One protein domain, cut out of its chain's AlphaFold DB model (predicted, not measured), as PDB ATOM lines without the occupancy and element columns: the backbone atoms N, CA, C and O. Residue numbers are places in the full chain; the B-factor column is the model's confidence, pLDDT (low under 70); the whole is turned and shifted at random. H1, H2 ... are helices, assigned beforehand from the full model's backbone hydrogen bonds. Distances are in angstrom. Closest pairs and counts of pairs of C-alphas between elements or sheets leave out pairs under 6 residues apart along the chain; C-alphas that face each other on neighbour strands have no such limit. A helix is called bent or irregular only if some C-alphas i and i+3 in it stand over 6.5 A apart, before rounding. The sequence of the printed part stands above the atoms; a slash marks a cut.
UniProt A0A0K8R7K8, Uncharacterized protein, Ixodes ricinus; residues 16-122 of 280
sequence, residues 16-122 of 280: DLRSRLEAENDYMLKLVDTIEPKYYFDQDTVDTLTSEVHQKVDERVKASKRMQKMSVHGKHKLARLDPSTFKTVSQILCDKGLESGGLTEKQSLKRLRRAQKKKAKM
ATOM      1  N   ASP A  16     -20.184 -25.167  52.456       85.88
ATOM      2  CA  ASP A  16     -19.112 -26.100  52.819       85.88
ATOM      3  C   ASP A  16     -18.833 -27.106  51.689       85.88
ATOM      4  O   ASP A  16     -17.692 -27.253  51.247       85.88
ATOM      5  N   LEU A  17     -19.885 -27.691  51.097       88.06
ATOM      6  CA  LEU A  17     -19.743 -28.596  49.952       88.06
ATOM      7  C   LEU A  17     -19.087 -27.917  48.737       88.06
ATOM      8  O   LEU A  17     -18.198 -28.498  48.118       88.06
ATOM      9  N   ARG A  18     -19.497 -26.687  48.395       88.75
ATOM     10  CA  ARG A  18     -18.872 -25.921  47.301       88.75
ATOM     11  C   ARG A  18     -17.398 -25.647  47.573       88.75
ATOM     12  O   ARG A  18     -16.577 -25.888  46.697       88.75
ATOM     13  N   SER A  19     -17.072 -25.218  48.789       91.38
ATOM     14  CA  SER A  19     -15.688 -24.939  49.189       91.38
ATOM     15  C   SER A  19     -14.822 -26.199  49.112       91.38
ATOM     16  O   SER A  19     -13.687 -26.149  48.641       91.38
ATOM     17  N   ARG A  20     -15.367 -27.354  49.513       92.88
ATOM     18  CA  ARG A  20     -14.689 -28.646  49.393       92.88
ATOM     19  C   ARG A  20     -14.459 -29.051  47.936       92.88
ATOM     20  O   ARG A  20     -13.354 -29.463  47.601       92.88
ATOM     21  N   LEU A  21     -15.464 -28.910  47.071       93.06
ATOM     22  CA  LEU A  21     -15.331 -29.212  45.642       93.06
ATOM     23  C   LEU A  21     -14.333 -28.281  44.943       93.06
ATOM     24  O   LEU A  21     -13.553 -28.732  44.107       93.06
ATOM     25  N   GLU A  22     -14.319 -26.995  45.296       92.44
ATOM     26  CA  GLU A  22     -13.318 -26.041  44.806       92.44
ATOM     27  C   GLU A  22     -11.909 -26.432  45.268       92.44
ATOM     28  O   GLU A  22     -10.991 -26.465  44.453       92.44
ATOM     29  N   ALA A  23     -11.742 -26.828  46.532       93.44
ATOM     30  CA  ALA A  23     -10.457 -27.293  47.049       93.44
ATOM     31  C   ALA A  23      -9.968 -28.582  46.362       93.44
ATOM     32  O   ALA A  23      -8.775 -28.715  46.073       93.44
ATOM     33  N   GLU A  24     -10.872 -29.524  46.081       94.38
ATOM     34  CA  GLU A  24     -10.563 -30.750  45.335       94.38
ATOM     35  C   GLU A  24     -10.179 -30.432  43.878       94.38
ATOM     36  O   GLU A  24      -9.171 -30.945  43.385       94.38
ATOM     37  N   ASN A  25     -10.898 -29.526  43.207       92.19
ATOM     38  CA  ASN A  25     -10.549 -29.061  41.861       92.19
ATOM     39  C   ASN A  25      -9.191 -28.349  41.824       92.19
ATOM     40  O   ASN A  25      -8.369 -28.646  40.959       92.19
ATOM     41  N   ASP A  26      -8.917 -27.466  42.784       92.94
ATOM     42  CA  ASP A  26      -7.626 -26.785  42.914       92.94
ATOM     43  C   ASP A  26      -6.485 -27.778  43.145       92.94
ATOM     44  O   ASP A  26      -5.379 -27.606  42.626       92.94
ATOM     45  N   TYR A  27      -6.733 -28.822  43.936       94.62
ATOM     46  CA  TYR A  27      -5.770 -29.896  44.146       94.62
ATOM     47  C   TYR A  27      -5.483 -30.651  42.842       94.62
ATOM     48  O   TYR A  27      -4.318 -30.831  42.485       94.62
ATOM     49  N   MET A  28      -6.524 -31.020  42.092       93.00
ATOM     50  CA  MET A  28      -6.377 -31.668  40.786       93.00
ATOM     51  C   MET A  28      -5.627 -30.778  39.789       93.00
ATOM     52  O   MET A  28      -4.741 -31.256  39.080       93.00
ATOM     53  N   LEU A  29      -5.911 -29.475  39.775       90.69
ATOM     54  CA  LEU A  29      -5.228 -28.514  38.914       90.69
ATOM     55  C   LEU A  29      -3.741 -28.396  39.271       90.69
ATOM     56  O   LEU A  29      -2.883 -28.432  38.391       90.69
ATOM     57  N   LYS A  30      -3.415 -28.346  40.570       91.62
ATOM     58  CA  LYS A  30      -2.025 -28.360  41.054       91.62
ATOM     59  C   LYS A  30      -1.288 -29.625  40.631       91.62
ATOM     60  O   LYS A  30      -0.116 -29.529  40.278       91.62
ATOM     61  N   LEU A  31      -1.949 -30.786  40.640       92.31
ATOM     62  CA  LEU A  31      -1.353 -32.033  40.152       92.31
ATOM     63  C   LEU A  31      -1.009 -31.941  38.665       92.31
ATOM     64  O   LEU A  31       0.117 -32.260  38.287       92.31
ATOM     65  N   VAL A  32      -1.933 -31.460  37.834       90.50
ATOM     66  CA  VAL A  32      -1.683 -31.257  36.396       90.50
ATOM     67  C   VAL A  32      -0.535 -30.269  36.176       90.50
ATOM     68  O   VAL A  32       0.342 -30.505  35.347       90.50
ATOM     69  N   ASP A  33      -0.479 -29.209  36.979       91.62
ATOM     70  CA  ASP A  33       0.553 -28.177  36.903       91.62
ATOM     71  C   ASP A  33       1.949 -28.648  37.342       91.62
ATOM     72  O   ASP A  33       2.940 -27.994  37.011       91.62
ATOM     73  N   THR A  34       2.063 -29.789  38.035       90.56
ATOM     74  CA  THR A  34       3.373 -30.402  38.324       90.56
ATOM     75  C   THR A  34       4.028 -31.022  37.092       90.56
ATOM     76  O   THR A  34       5.244 -31.231  37.072       90.56
ATOM     77  N   ILE A  35       3.243 -31.325  36.061       91.06
ATOM     78  CA  ILE A  35       3.721 -31.993  34.860       91.06
ATOM     79  C   ILE A  35       4.237 -30.941  33.876       91.06
ATOM     80  O   ILE A  35       3.633 -29.894  33.650       91.06
ATOM     81  N   GLU A  36       5.381 -31.224  33.254       89.12
ATOM     82  CA  GLU A  36       5.992 -30.281  32.322       89.12
ATOM     83  C   GLU A  36       5.117 -30.053  31.069       89.12
ATOM     84  O   GLU A  36       4.666 -31.022  30.447       89.12
ATOM     85  N   PRO A  37       4.978 -28.797  30.591       90.06
ATOM     86  CA  PRO A  37       4.182 -28.471  29.402       90.06
ATOM     87  C   PRO A  37       4.567 -29.243  28.131       90.06
ATOM     88  O   PRO A  37       3.730 -29.444  27.255       90.06
ATOM     89  N   LYS A  38       5.814 -29.721  28.026       91.25
ATOM     90  CA  LYS A  38       6.300 -30.489  26.867       91.25
ATOM     91  C   LYS A  38       5.545 -31.798  26.609       91.25
ATOM     92  O   LYS A  38       5.659 -32.344  25.521       91.25
ATOM     93  N   TYR A  39       4.826 -32.313  27.608       92.75
ATOM     94  CA  TYR A  39       4.039 -33.539  27.478       92.75
ATOM     95  C   TYR A  39       2.598 -33.290  27.013       92.75
ATOM     96  O   TYR A  39       1.942 -34.227  26.574       92.75
ATOM     97  N   TYR A  40       2.116 -32.046  27.088       89.88
ATOM     98  CA  TYR A  40       0.745 -31.673  26.719       89.88
ATOM     99  C   TYR A  40       0.654 -30.870  25.428       89.88
ATOM    100  O   TYR A  40      -0.402 -30.837  24.800       89.88
ATOM    101  N   PHE A  41       1.728 -30.180  25.050       90.44
ATOM    102  CA  PHE A  41       1.719 -29.264  23.919       90.44
ATOM    103  C   PHE A  41       2.721 -29.665  22.844       90.44
ATOM    104  O   PHE A  41       3.790 -30.201  23.134       90.44
ATOM    105  N   ASP A  42       2.391 -29.304  21.606       93.12
ATOM    106  CA  ASP A  42       3.267 -29.485  20.454       93.12
ATOM    107  C   ASP A  42       4.603 -28.757  20.625       93.12
ATOM    108  O   ASP A  42       4.691 -27.718  21.294       93.12
ATOM    109  N   GLN A  43       5.628 -29.256  19.929       90.75
ATOM    110  CA  GLN A  43       6.981 -28.700  19.967       90.75
ATOM    111  C   GLN A  43       7.001 -27.195  19.660       90.75
ATOM    112  O   GLN A  43       7.657 -26.439  20.370       90.75
ATOM    113  N   ASP A  44       6.200 -26.736  18.695       91.44
ATOM    114  CA  ASP A  44       6.093 -25.315  18.350       91.44
ATOM    115  C   ASP A  44       5.618 -24.465  19.540       91.44
ATOM    116  O   ASP A  44       6.135 -23.376  19.801       91.44
ATOM    117  N   THR A  45       4.655 -24.968  20.321       88.69
ATOM    118  CA  THR A  45       4.199 -24.276  21.534       88.69
ATOM    119  C   THR A  45       5.315 -24.232  22.574       88.69
ATOM    120  O   THR A  45       5.553 -23.183  23.173       88.69
ATOM    121  N   VAL A  46       6.013 -25.344  22.789       90.00
ATOM    122  CA  VAL A  46       7.107 -25.430  23.767       90.00
ATOM    123  C   VAL A  46       8.246 -24.475  23.402       90.00
ATOM    124  O   VAL A  46       8.774 -23.772  24.269       90.00
ATOM    125  N   ASP A  47       8.581 -24.378  22.118       91.81
ATOM    126  CA  ASP A  47       9.626 -23.491  21.613       91.81
ATOM    127  C   ASP A  47       9.241 -22.016  21.785       91.81
ATOM    128  O   ASP A  47      10.065 -21.196  22.214       91.81
ATOM    129  N   THR A  48       7.974 -21.667  21.530       90.94
ATOM    130  CA  THR A  48       7.478 -20.304  21.788       90.94
ATOM    131  C   THR A  48       7.521 -19.950  23.273       90.94
ATOM    132  O   THR A  48       7.976 -18.858  23.618       90.94
ATOM    133  N   LEU A  49       7.132 -20.876  24.155       89.75
ATOM    134  CA  LEU A  49       7.176 -20.677  25.603       89.75
ATOM    135  C   LEU A  49       8.616 -20.484  26.091       89.75
ATOM    136  O   LEU A  49       8.908 -19.543  26.826       89.75
ATOM    137  N   THR A  50       9.533 -21.332  25.629       89.81
ATOM    138  CA  THR A  50      10.960 -21.255  25.975       89.81
ATOM    139  C   THR A  50      11.574 -19.933  25.510       89.81
ATOM    140  O   THR A  50      12.348 -19.301  26.232       89.81
ATOM    141  N   SER A  51      11.188 -19.469  24.320       90.38
ATOM    142  CA  SER A  51      11.617 -18.173  23.792       90.38
ATOM    143  C   SER A  51      11.072 -17.004  24.619       90.38
ATOM    144  O   SER A  51      11.814 -16.067  24.909       90.38
ATOM    145  N   GLU A  52       9.809 -17.068  25.056       91.12
ATOM    146  CA  GLU A  52       9.199 -16.061  25.935       91.12
ATOM    147  C   GLU A  52       9.914 -15.994  27.295       91.12
ATOM    148  O   GLU A  52      10.197 -14.905  27.799       91.12
ATOM    149  N   VAL A  53      10.260 -17.150  27.870       91.50
ATOM    150  CA  VAL A  53      11.019 -17.259  29.125       91.50
ATOM    151  C   VAL A  53      12.385 -16.582  28.995       91.50
ATOM    152  O   VAL A  53      12.735 -15.720  29.806       91.50
ATOM    153  N   HIS A  54      13.146 -16.913  27.949       90.44
ATOM    154  CA  HIS A  54      14.443 -16.280  27.706       90.44
ATOM    155  C   HIS A  54      14.312 -14.775  27.462       90.44
ATOM    156  O   HIS A  54      15.111 -14.006  27.998       90.44
ATOM    157  N   GLN A  55      13.275 -14.339  26.742       90.94
ATOM    158  CA  GLN A  55      13.017 -12.922  26.505       90.94
ATOM    159  C   GLN A  55      12.758 -12.155  27.811       90.94
ATOM    160  O   GLN A  55      13.357 -11.101  28.020       90.94
ATOM    161  N   LYS A  56      11.920 -12.681  28.715       90.31
ATOM    162  CA  LYS A  56      11.648 -12.045  30.019       90.31
ATOM    163  C   LYS A  56      12.917 -11.886  30.847       90.31
ATOM    164  O   LYS A  56      13.147 -10.841  31.457       90.31
ATOM    165  N   VAL A  57      13.766 -12.910  30.848       90.81
ATOM    166  CA  VAL A  57      15.045 -12.852  31.558       90.81
ATOM    167  C   VAL A  57      15.998 -11.864  30.900       90.81
ATOM    168  O   VAL A  57      16.657 -11.106  31.604       90.81
ATOM    169  N   ASP A  58      16.038 -11.804  29.572       90.19
ATOM    170  CA  ASP A  58      16.814 -10.799  28.851       90.19
ATOM    171  C   ASP A  58      16.361  -9.373  29.175       90.19
ATOM    172  O   ASP A  58      17.203  -8.503  29.396       90.19
ATOM    173  N   GLU A  59      15.055  -9.121  29.236       90.38
ATOM    174  CA  GLU A  59      14.490  -7.825  29.621       90.38
ATOM    175  C   GLU A  59      14.862  -7.461  31.063       90.38
ATOM    176  O   GLU A  59      15.357  -6.361  31.318       90.38
ATOM    177  N   ARG A  60      14.748  -8.411  31.999       88.75
ATOM    178  CA  ARG A  60      15.145  -8.220  33.403       88.75
ATOM    179  C   ARG A  60      16.644  -7.961  33.558       88.75
ATOM    180  O   ARG A  60      17.061  -7.101  34.331       88.75
ATOM    181  N   VAL A  61      17.464  -8.683  32.800       89.38
ATOM    182  CA  VAL A  61      18.920  -8.519  32.780       89.38
ATOM    183  C   VAL A  61      19.312  -7.170  32.172       89.38
ATOM    184  O   VAL A  61      20.220  -6.524  32.686       89.38
ATOM    185  N   LYS A  62      18.613  -6.709  31.126       88.44
ATOM    186  CA  LYS A  62      18.809  -5.373  30.533       88.44
ATOM    187  C   LYS A  62      18.394  -4.249  31.482       88.44
ATOM    188  O   LYS A  62      19.069  -3.226  31.520       88.44
ATOM    189  N   ALA A  63      17.329  -4.439  32.262       89.44
ATOM    190  CA  ALA A  63      16.887  -3.466  33.262       89.44
ATOM    191  C   ALA A  63      17.906  -3.285  34.407       89.44
ATOM    192  O   ALA A  63      17.959  -2.232  35.039       89.44
ATOM    193  N   SER A  64      18.753  -4.288  34.657       88.00
ATOM    194  CA  SER A  64      19.777  -4.251  35.700       88.00
ATOM    195  C   SER A  64      21.170  -3.968  35.132       88.00
ATOM    196  O   SER A  64      21.824  -4.848  34.570       88.00
ATOM    197  N   LYS A  65      21.703  -2.763  35.391       82.75
ATOM    198  CA  LYS A  65      23.082  -2.376  35.012       82.75
ATOM    199  C   LYS A  65      24.146  -3.372  35.504       82.75
ATOM    200  O   LYS A  65      25.178  -3.545  34.863       82.75
ATOM    201  N   ARG A  66      23.894  -4.053  36.632       82.62
ATOM    202  CA  ARG A  66      24.802  -5.056  37.216       82.62
ATOM    203  C   ARG A  66      24.789  -6.383  36.454       82.62
ATOM    204  O   ARG A  66      25.810  -7.061  36.404       82.62
ATOM    205  N   MET A  67      23.651  -6.759  35.874       82.88
ATOM    206  CA  MET A  67      23.470  -8.054  35.207       82.88
ATOM    207  C   MET A  67      23.654  -7.963  33.692       82.88
ATOM    208  O   MET A  67      23.860  -8.985  33.046       82.88
ATOM    209  N   GLN A  68      23.666  -6.757  33.123       83.44
ATOM    210  CA  GLN A  68      23.752  -6.512  31.682       83.44
ATOM    211  C   GLN A  68      24.947  -7.195  30.984       83.44
ATOM    212  O   GLN A  68      24.861  -7.527  29.805       83.44
ATOM    213  N   LYS A  69      26.046  -7.449  31.711       87.50
ATOM    214  CA  LYS A  69      27.254  -8.127  31.202       87.50
ATOM    215  C   LYS A  69      27.209  -9.659  31.308       87.50
ATOM    216  O   LYS A  69      28.209 -10.318  31.032       87.50
ATOM    217  N   MET A  70      26.093 -10.245  31.741       86.88
ATOM    218  CA  MET A  70      25.973 -11.697  31.856       86.88
ATOM    219  C   MET A  70      26.020 -12.374  30.487       86.88
ATOM    220  O   MET A  70      25.340 -11.967  29.543       86.88
ATOM    221  N   SER A  71      26.790 -13.461  30.409       91.62
ATOM    222  CA  SER A  71      26.816 -14.330  29.236       91.62
ATOM    223  C   SER A  71      25.444 -14.962  28.995       91.62
ATOM    224  O   SER A  71      24.679 -15.176  29.936       91.62
ATOM    225  N   VAL A  72      25.157 -15.320  27.741       89.44
ATOM    226  CA  VAL A  72      23.907 -15.999  27.344       89.44
ATOM    227  C   VAL A  72      23.643 -17.232  28.216       89.44
ATOM    228  O   VAL A  72      22.552 -17.396  28.752       89.44
ATOM    229  N   HIS A  73      24.680 -18.035  28.474       91.25
ATOM    230  CA  HIS A  73      24.593 -19.195  29.367       91.25
ATOM    231  C   HIS A  73      24.186 -18.822  30.797       91.25
ATOM    232  O   HIS A  73      23.379 -19.509  31.418       91.25
ATOM    233  N   GLY A  74      24.718 -17.716  31.327       90.75
ATOM    234  CA  GLY A  74      24.330 -17.199  32.639       90.75
ATOM    235  C   GLY A  74      22.859 -16.784  32.687       90.75
ATOM    236  O   GLY A  74      22.178 -17.061  33.671       90.75
ATOM    237  N   LYS A  75      22.350 -16.175  31.612       91.00
ATOM    238  CA  LYS A  75      20.936 -15.794  31.503       91.00
ATOM    239  C   LYS A  75      20.023 -17.015  31.429       91.00
ATOM    240  O   LYS A  75      19.027 -17.064  32.137       91.00
ATOM    241  N   HIS A  76      20.400 -18.040  30.664       90.88
ATOM    242  CA  HIS A  76      19.641 -19.295  30.608       90.88
ATOM    243  C   HIS A  76      19.623 -20.013  31.963       90.88
ATOM    244  O   HIS A  76      18.598 -20.556  32.360       90.88
ATOM    245  N   LYS A  77      20.729 -19.990  32.718       91.50
ATOM    246  CA  LYS A  77      20.742 -20.517  34.092       91.50
ATOM    247  C   LYS A  77      19.790 -19.753  35.007       91.50
ATOM    248  O   LYS A  77      19.093 -20.380  35.792       91.50
ATOM    249  N   LEU A  78      19.752 -18.428  34.896       90.31
ATOM    250  CA  LEU A  78      18.833 -17.608  35.681       90.31
ATOM    251  C   LEU A  78      17.372 -17.918  35.336       90.31
ATOM    252  O   LEU A  78      16.571 -18.093  36.243       90.31
ATOM    253  N   ALA A  79      17.060 -18.068  34.045       89.50
ATOM    254  CA  ALA A  79      15.746 -18.507  33.585       89.50
ATOM    255  C   ALA A  79      15.360 -19.870  34.161       89.50
ATOM    256  O   ALA A  79      14.239 -20.066  34.603       89.50
ATOM    257  N   ARG A  80      16.312 -20.804  34.224       88.88
ATOM    258  CA  ARG A  80      16.057 -22.149  34.745       88.88
ATOM    259  C   ARG A  80      15.792 -22.215  36.243       88.88
ATOM    260  O   ARG A  80      15.159 -23.160  36.692       88.88
ATOM    261  N   LEU A  81      16.346 -21.277  37.001       88.88
ATOM    262  CA  LEU A  81      16.282 -21.283  38.460       88.88
ATOM    263  C   LEU A  81      15.166 -20.399  39.011       88.88
ATOM    264  O   LEU A  81      14.892 -20.491  40.201       88.88
ATOM    265  N   ASP A  82      14.564 -19.535  38.191       86.69
ATOM    266  CA  ASP A  82      13.531 -18.603  38.632       86.69
ATOM    267  C   ASP A  82      12.129 -19.208  38.449       86.69
ATOM    268  O   ASP A  82      11.647 -19.292  37.312       86.69
ATOM    269  N   PRO A  83      11.434 -19.570  39.544       84.69
ATOM    270  CA  PRO A  83      10.102 -20.163  39.464       84.69
ATOM    271  C   PRO A  83       9.066 -19.229  38.832       84.69
ATOM    272  O   PRO A  83       8.122 -19.703  38.215       84.69
ATOM    273  N   SER A  84       9.252 -17.906  38.931       85.25
ATOM    274  CA  SER A  84       8.312 -16.918  38.388       85.25
ATOM    275  C   SER A  84       8.354 -16.799  36.863       85.25
ATOM    276  O   SER A  84       7.493 -16.155  36.261       85.25
ATOM    277  N   THR A  85       9.368 -17.387  36.223       85.06
ATOM    278  CA  THR A  85       9.523 -17.304  34.767       85.06
ATOM    279  C   THR A  85       8.752 -18.392  34.033       85.06
ATOM    280  O   THR A  85       8.326 -18.161  32.899       85.06
ATOM    281  N   PHE A  86       8.532 -19.539  34.675       86.56
ATOM    282  CA  PHE A  86       7.827 -20.674  34.097       86.56
ATOM    283  C   PHE A  86       6.314 -20.497  34.183       86.56
ATOM    284  O   PHE A  86       5.793 -19.968  35.161       86.56
ATOM    285  N   LYS A  87       5.614 -20.962  33.147       88.56
ATOM    286  CA  LYS A  87       4.153 -21.061  33.149       88.56
ATOM    287  C   LYS A  87       3.750 -22.514  33.335       88.56
ATOM    288  O   LYS A  87       4.356 -23.397  32.724       88.56
ATOM    289  N   THR A  88       2.720 -22.733  34.139       90.38
ATOM    290  CA  THR A  88       2.118 -24.055  34.319       90.38
ATOM    291  C   THR A  88       1.182 -24.401  33.160       90.38
ATOM    292  O   THR A  88       0.836 -23.538  32.347       90.38
ATOM    293  N   VAL A  89       0.780 -25.669  33.059       89.62
ATOM    294  CA  VAL A  89      -0.114 -26.151  31.995       89.62
ATOM    295  C   VAL A  89      -1.431 -25.380  32.015       89.62
ATOM    296  O   VAL A  89      -1.845 -24.857  30.979       89.62
ATOM    297  N   SER A  90      -2.021 -25.209  33.197       89.12
ATOM    298  CA  SER A  90      -3.278 -24.477  33.377       89.12
ATOM    299  C   SER A  90      -3.141 -23.014  32.960       89.12
ATOM    300  O   SER A  90      -3.957 -22.491  32.204       89.12
ATOM    301  N   GLN A  91      -2.040 -22.359  33.344       89.44
ATOM    302  CA  GLN A  91      -1.775 -20.976  32.951       89.44
ATOM    303  C   GLN A  91      -1.632 -20.817  31.429       89.44
ATOM    304  O   GLN A  91      -2.095 -19.827  30.860       89.44
ATOM    305  N   ILE A  92      -1.018 -21.790  30.750       89.50
ATOM    306  CA  ILE A  92      -0.889 -21.788  29.288       89.50
ATOM    307  C   ILE A  92      -2.261 -21.962  28.621       89.50
ATOM    308  O   ILE A  92      -2.536 -21.290  27.624       89.50
ATOM    309  N   LEU A  93      -3.127 -22.826  29.157       86.00
ATOM    310  CA  LEU A  93      -4.490 -23.024  28.652       86.00
ATOM    311  C   LEU A  93      -5.346 -21.763  28.823       86.00
ATOM    312  O   LEU A  93      -5.985 -21.329  27.856       86.00
ATOM    313  N   CYS A  94      -5.269 -21.105  29.985       85.31
ATOM    314  CA  CYS A  94      -5.907 -19.809  30.222       85.31
ATOM    315  C   CYS A  94      -5.396 -18.738  29.248       85.31
ATOM    316  O   CYS A  94      -6.193 -18.058  28.601       85.31
ATOM    317  N   ASP A  95      -4.074 -18.618  29.081       82.06
ATOM    318  CA  ASP A  95      -3.465 -17.660  28.151       82.06
ATOM    319  C   ASP A  95      -3.937 -17.904  26.717       82.06
ATOM    320  O   ASP A  95      -4.182 -16.952  25.970       82.06
ATOM    321  N   LYS A  96      -4.052 -19.171  26.305       75.19
ATOM    322  CA  LYS A  96      -4.526 -19.558  24.973       75.19
ATOM    323  C   LYS A  96      -6.034 -19.363  24.801       75.19
ATOM    324  O   LYS A  96      -6.449 -19.206  23.652       75.19
ATOM    325  N   GLY A  97      -6.792 -19.229  25.889       64.81
ATOM    326  CA  GLY A  97      -8.248 -19.088  25.879       64.81
ATOM    327  C   GLY A  97      -8.957 -20.412  25.601       64.81
ATOM    328  O   GLY A  97     -10.004 -20.407  24.963       64.81
ATOM    329  N   LEU A  98      -8.337 -21.529  25.999       60.50
ATOM    330  CA  LEU A  98      -8.851 -22.887  25.797       60.50
ATOM    331  C   LEU A  98      -9.722 -23.385  26.956       60.50
ATOM    332  O   LEU A  98     -10.371 -24.414  26.806       60.50
ATOM    333  N   GLU A  99      -9.777 -22.653  28.071       51.88
ATOM    334  CA  GLU A  99     -10.687 -22.981  29.166       51.88
ATOM    335  C   GLU A  99     -12.149 -22.727  28.775       51.88
ATOM    336  O   GLU A  99     -12.519 -21.689  28.213       51.88
ATOM    337  N   SER A 100     -12.964 -23.731  29.084       47.03
ATOM    338  CA  SER A 100     -14.388 -23.912  28.799       47.03
ATOM    339  C   SER A 100     -15.252 -22.818  29.444       47.03
ATOM    340  O   SER A 100     -15.904 -23.032  30.459       47.03
ATOM    341  N   GLY A 101     -15.252 -21.612  28.879       47.41
ATOM    342  CA  GLY A 101     -16.024 -20.507  29.450       47.41
ATOM    343  C   GLY A 101     -15.762 -19.152  28.811       47.41
ATOM    344  O   GLY A 101     -15.370 -18.212  29.491       47.41
ATOM    345  N   GLY A 102     -16.003 -19.034  27.504       38.75
ATOM    346  CA  GLY A 102     -16.147 -17.737  26.842       38.75
ATOM    347  C   GLY A 102     -14.839 -17.090  26.387       38.75
ATOM    348  O   GLY A 102     -14.203 -16.311  27.096       38.75
ATOM    349  N   LEU A 103     -14.521 -17.286  25.107       45.41
ATOM    350  CA  LEU A 103     -13.733 -16.324  24.345       45.41
ATOM    351  C   LEU A 103     -14.442 -14.967  24.417       45.41
ATOM    352  O   LEU A 103     -15.398 -14.716  23.687       45.41
ATOM    353  N   THR A 104     -13.987 -14.063  25.284       52.69
ATOM    354  CA  THR A 104     -14.435 -12.675  25.171       52.69
ATOM    355  C   THR A 104     -13.932 -12.138  23.831       52.69
ATOM    356  O   THR A 104     -12.730 -12.033  23.582       52.69
ATOM    357  N   GLU A 105     -14.862 -11.784  22.949       51.78
ATOM    358  CA  GLU A 105     -14.647 -11.221  21.606       51.78
ATOM    359  C   GLU A 105     -13.633 -10.050  21.597       51.78
ATOM    360  O   GLU A 105     -12.898  -9.799  20.642       51.78
ATOM    361  N   LYS A 106     -13.495  -9.368  22.740       53.75
ATOM    362  CA  LYS A 106     -12.526  -8.289  22.964       53.75
ATOM    363  C   LYS A 106     -11.064  -8.767  23.032       53.75
ATOM    364  O   LYS A 106     -10.164  -8.003  22.664       53.75
ATOM    365  N   GLN A 107     -10.784  -9.994  23.484       54.16
ATOM    366  CA  GLN A 107      -9.424 -10.555  23.520       54.16
ATOM    367  C   GLN A 107      -8.967 -11.076  22.150       54.16
ATOM    368  O   GLN A 107      -7.810 -10.846  21.778       54.16
ATOM    369  N   SER A 108      -9.860 -11.689  21.366       56.06
ATOM    370  CA  SER A 108      -9.558 -12.121  19.993       56.06
ATOM    371  C   SER A 108      -9.265 -10.917  19.085       56.06
ATOM    372  O   SER A 108      -8.255 -10.914  18.376       56.06
ATOM    373  N   LEU A 109     -10.028  -9.823  19.213       57.47
ATOM    374  CA  LEU A 109      -9.779  -8.559  18.506       57.47
ATOM    375  C   LEU A 109      -8.451  -7.888  18.902       57.47
ATOM    376  O   LEU A 109      -7.739  -7.363  18.039       57.47
ATOM    377  N   LYS A 110      -8.059  -7.917  20.187       58.47
ATOM    378  CA  LYS A 110      -6.744  -7.402  20.628       58.47
ATOM    379  C   LYS A 110      -5.585  -8.253  20.100       58.47
ATOM    380  O   LYS A 110      -4.550  -7.688  19.730       58.47
ATOM    381  N   ARG A 111      -5.746  -9.580  20.030       58.91
ATOM    382  CA  ARG A 111      -4.770 -10.498  19.414       58.91
ATOM    383  C   ARG A 111      -4.648 -10.257  17.911       58.91
ATOM    384  O   ARG A 111      -3.526 -10.088  17.434       58.91
ATOM    385  N   LEU A 112      -5.766 -10.108  17.199       57.53
ATOM    386  CA  LEU A 112      -5.776  -9.786  15.770       57.53
ATOM    387  C   LEU A 112      -5.118  -8.425  15.495       57.53
ATOM    388  O   LEU A 112      -4.239  -8.335  14.643       57.53
ATOM    389  N   ARG A 113      -5.427  -7.381  16.283       57.78
ATOM    390  CA  ARG A 113      -4.784  -6.057  16.153       57.78
ATOM    391  C   ARG A 113      -3.282  -6.080  16.448       57.78
ATOM    392  O   ARG A 113      -2.525  -5.377  15.780       57.78
ATOM    393  N   ARG A 114      -2.815  -6.873  17.423       58.56
ATOM    394  CA  ARG A 114      -1.372  -7.037  17.703       58.56
ATOM    395  C   ARG A 114      -0.664  -7.838  16.605       58.56
ATOM    396  O   ARG A 114       0.445  -7.466  16.226       58.56
ATOM    397  N   ALA A 115      -1.302  -8.875  16.063       58.72
ATOM    398  CA  ALA A 115      -0.784  -9.645  14.934       58.72
ATOM    399  C   ALA A 115      -0.719  -8.799  13.648       58.72
ATOM    400  O   ALA A 115       0.304  -8.796  12.966       58.72
ATOM    401  N   GLN A 116      -1.748  -7.995  13.367       57.88
ATOM    402  CA  GLN A 116      -1.775  -7.076  12.224       57.88
ATOM    403  C   GLN A 116      -0.765  -5.928  12.370       57.88
ATOM    404  O   GLN A 116      -0.059  -5.626  11.412       57.88
ATOM    405  N   LYS A 117      -0.582  -5.346  13.569       58.38
ATOM    406  CA  LYS A 117       0.473  -4.334  13.808       58.38
ATOM    407  C   LYS A 117       1.896  -4.893  13.686       58.38
ATOM    408  O   LYS A 117       2.800  -4.139  13.332       58.38
ATOM    409  N   LYS A 118       2.113  -6.187  13.961       56.62
ATOM    410  CA  LYS A 118       3.404  -6.856  13.709       56.62
ATOM    411  C   LYS A 118       3.605  -7.190  12.226       56.62
ATOM    412  O   LYS A 118       4.721  -7.040  11.742       56.62
ATOM    413  N   LYS A 119       2.546  -7.546  11.486       53.97
ATOM    414  CA  LYS A 119       2.613  -7.745  10.025       53.97
ATOM    415  C   LYS A 119       2.833  -6.437   9.254       53.97
ATOM    416  O   LYS A 119       3.634  -6.427   8.331       53.97
ATOM    417  N   ALA A 120       2.236  -5.324   9.683       54.38
ATOM    418  CA  ALA A 120       2.418  -4.015   9.041       54.38
ATOM    419  C   ALA A 120       3.824  -3.408   9.229       54.38
ATOM    420  O   ALA A 120       4.233  -2.559   8.450       54.38
ATOM    421  N   LYS A 121       4.589  -3.843  10.244       53.97
ATOM    422  CA  LYS A 121       5.996  -3.434  10.441       53.97
ATOM    423  C   LYS A 121       7.016  -4.392   9.813       53.97
ATOM    424  O   LYS A 121       8.206  -4.112   9.858       53.97
ATOM    425  N   MET A 122       6.557  -5.512   9.251       49.06
ATOM    426  CA  MET A 122       7.388  -6.524   8.585       49.06
ATOM    427  C   MET A 122       7.048  -6.650   7.087       49.06
ATOM    428  O   MET A 122       7.630  -7.487   6.406       49.06
TER     429      MET A 122
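This is residues 16 to 122 of the 280 residues of an uncharacterized protein of Ixodes ricinus (UniProt A0A0K8R7K8). The picture is a loose, open set of helices: a long helix, H2, is crossed by the shorter H3, while H1 is an arm that sticks out with its residues 16 to 28, and H5 is set off by itself, away from the other four helices. The short helix H4 lies near the middle of the whole, and its first end makes a corner with the last end of H1; residues 16 to 28 of H1 stick out beyond it, and H5 touches no helix. The printed part has 107 residues, with five named helices in the order H1, H2, H3, H4, H5 and no named strand, and its class is all helix. The whole is loose, with a radius of gyration of the C-alphas of 17.8 A, and the C-alphas span 54 by 36 by 26 A.

Begin with the longest helix, H2, residues 43 to 63: find C-alpha 43 at (6.981, -28.700, 19.967), and from there the helix runs 30.2 A to C-alpha 63 at (16.887, -3.466, 33.262). Further along the chain, look at residues 72 to 81 for H3, which measures 14.5 A from first to last C-alpha. Next find H4, residues 89 to 96, the shortest of the five at 10.6 A. Then go back to the first printed residue, where H1, residues 16 to 33, begins with C-alpha 16 at (-19.112, -26.100, 52.819) and runs 25.4 A to its last C-alpha. Near the other end of the printed part, H5 takes residues 105 to 120, is 22.4 A long and ends with C-alpha 120 at (2.418, -4.015, 9.041). None of the five helices is bent or irregular.

Start at H2 and look along its residues 53 to 61, which alone touch H3. The closest C-alphas of the two helices are those of Val 57 and Ala 79, 6.0 A apart. Their lines stand at 75 degrees, about perpendicular, and their centres are 10.6 A apart. H2 is apart from H4, and H3 and H4 are apart too, though they follow each other in the chain. Now look at H4, whose centre is the nearest to the mean of the C-alphas, at 7.2 A. It touches H1, which takes part with residues 29 to 33 alone; the closest C-alphas are those of Asp 33 and Val 89, at 5.4 A. The lines of H1 and H4 stand at 89 degrees, about perpendicular, and their centres are 17.2 A apart. H1 is apart from H2, H3 and H5. H5 touches no helix and is apart from H1, H2, H3 and H4. Check the backbone atoms of H1, H2, H3, H4 and H5, and you will find every O i to N i+4 pair within hydrogen-bond range.

The two C-alphas farthest apart are those of Asp 16 and Met 122, the first and last printed residues, at 55.2 A. Three stretches stand free: residues 16 to 28, which belong to H1; residues 100 to 106; and residues 109 to 122, of which 109 to 120 belong to H5. Without them the body has 73 residues and spans 40 by 29 by 21 A, with a radius of gyration of 14.0 A. The four links, H1 to H2, H2 to H3, H3 to H4 and H4 to H5, are short, and the printed part has no cut. In the B-factor column the mean pLDDT of the printed part is 80.9. Look at residues 97 to 122 for the model's low confidence: these 26 residues are under 70, and the mean for H5 is 57.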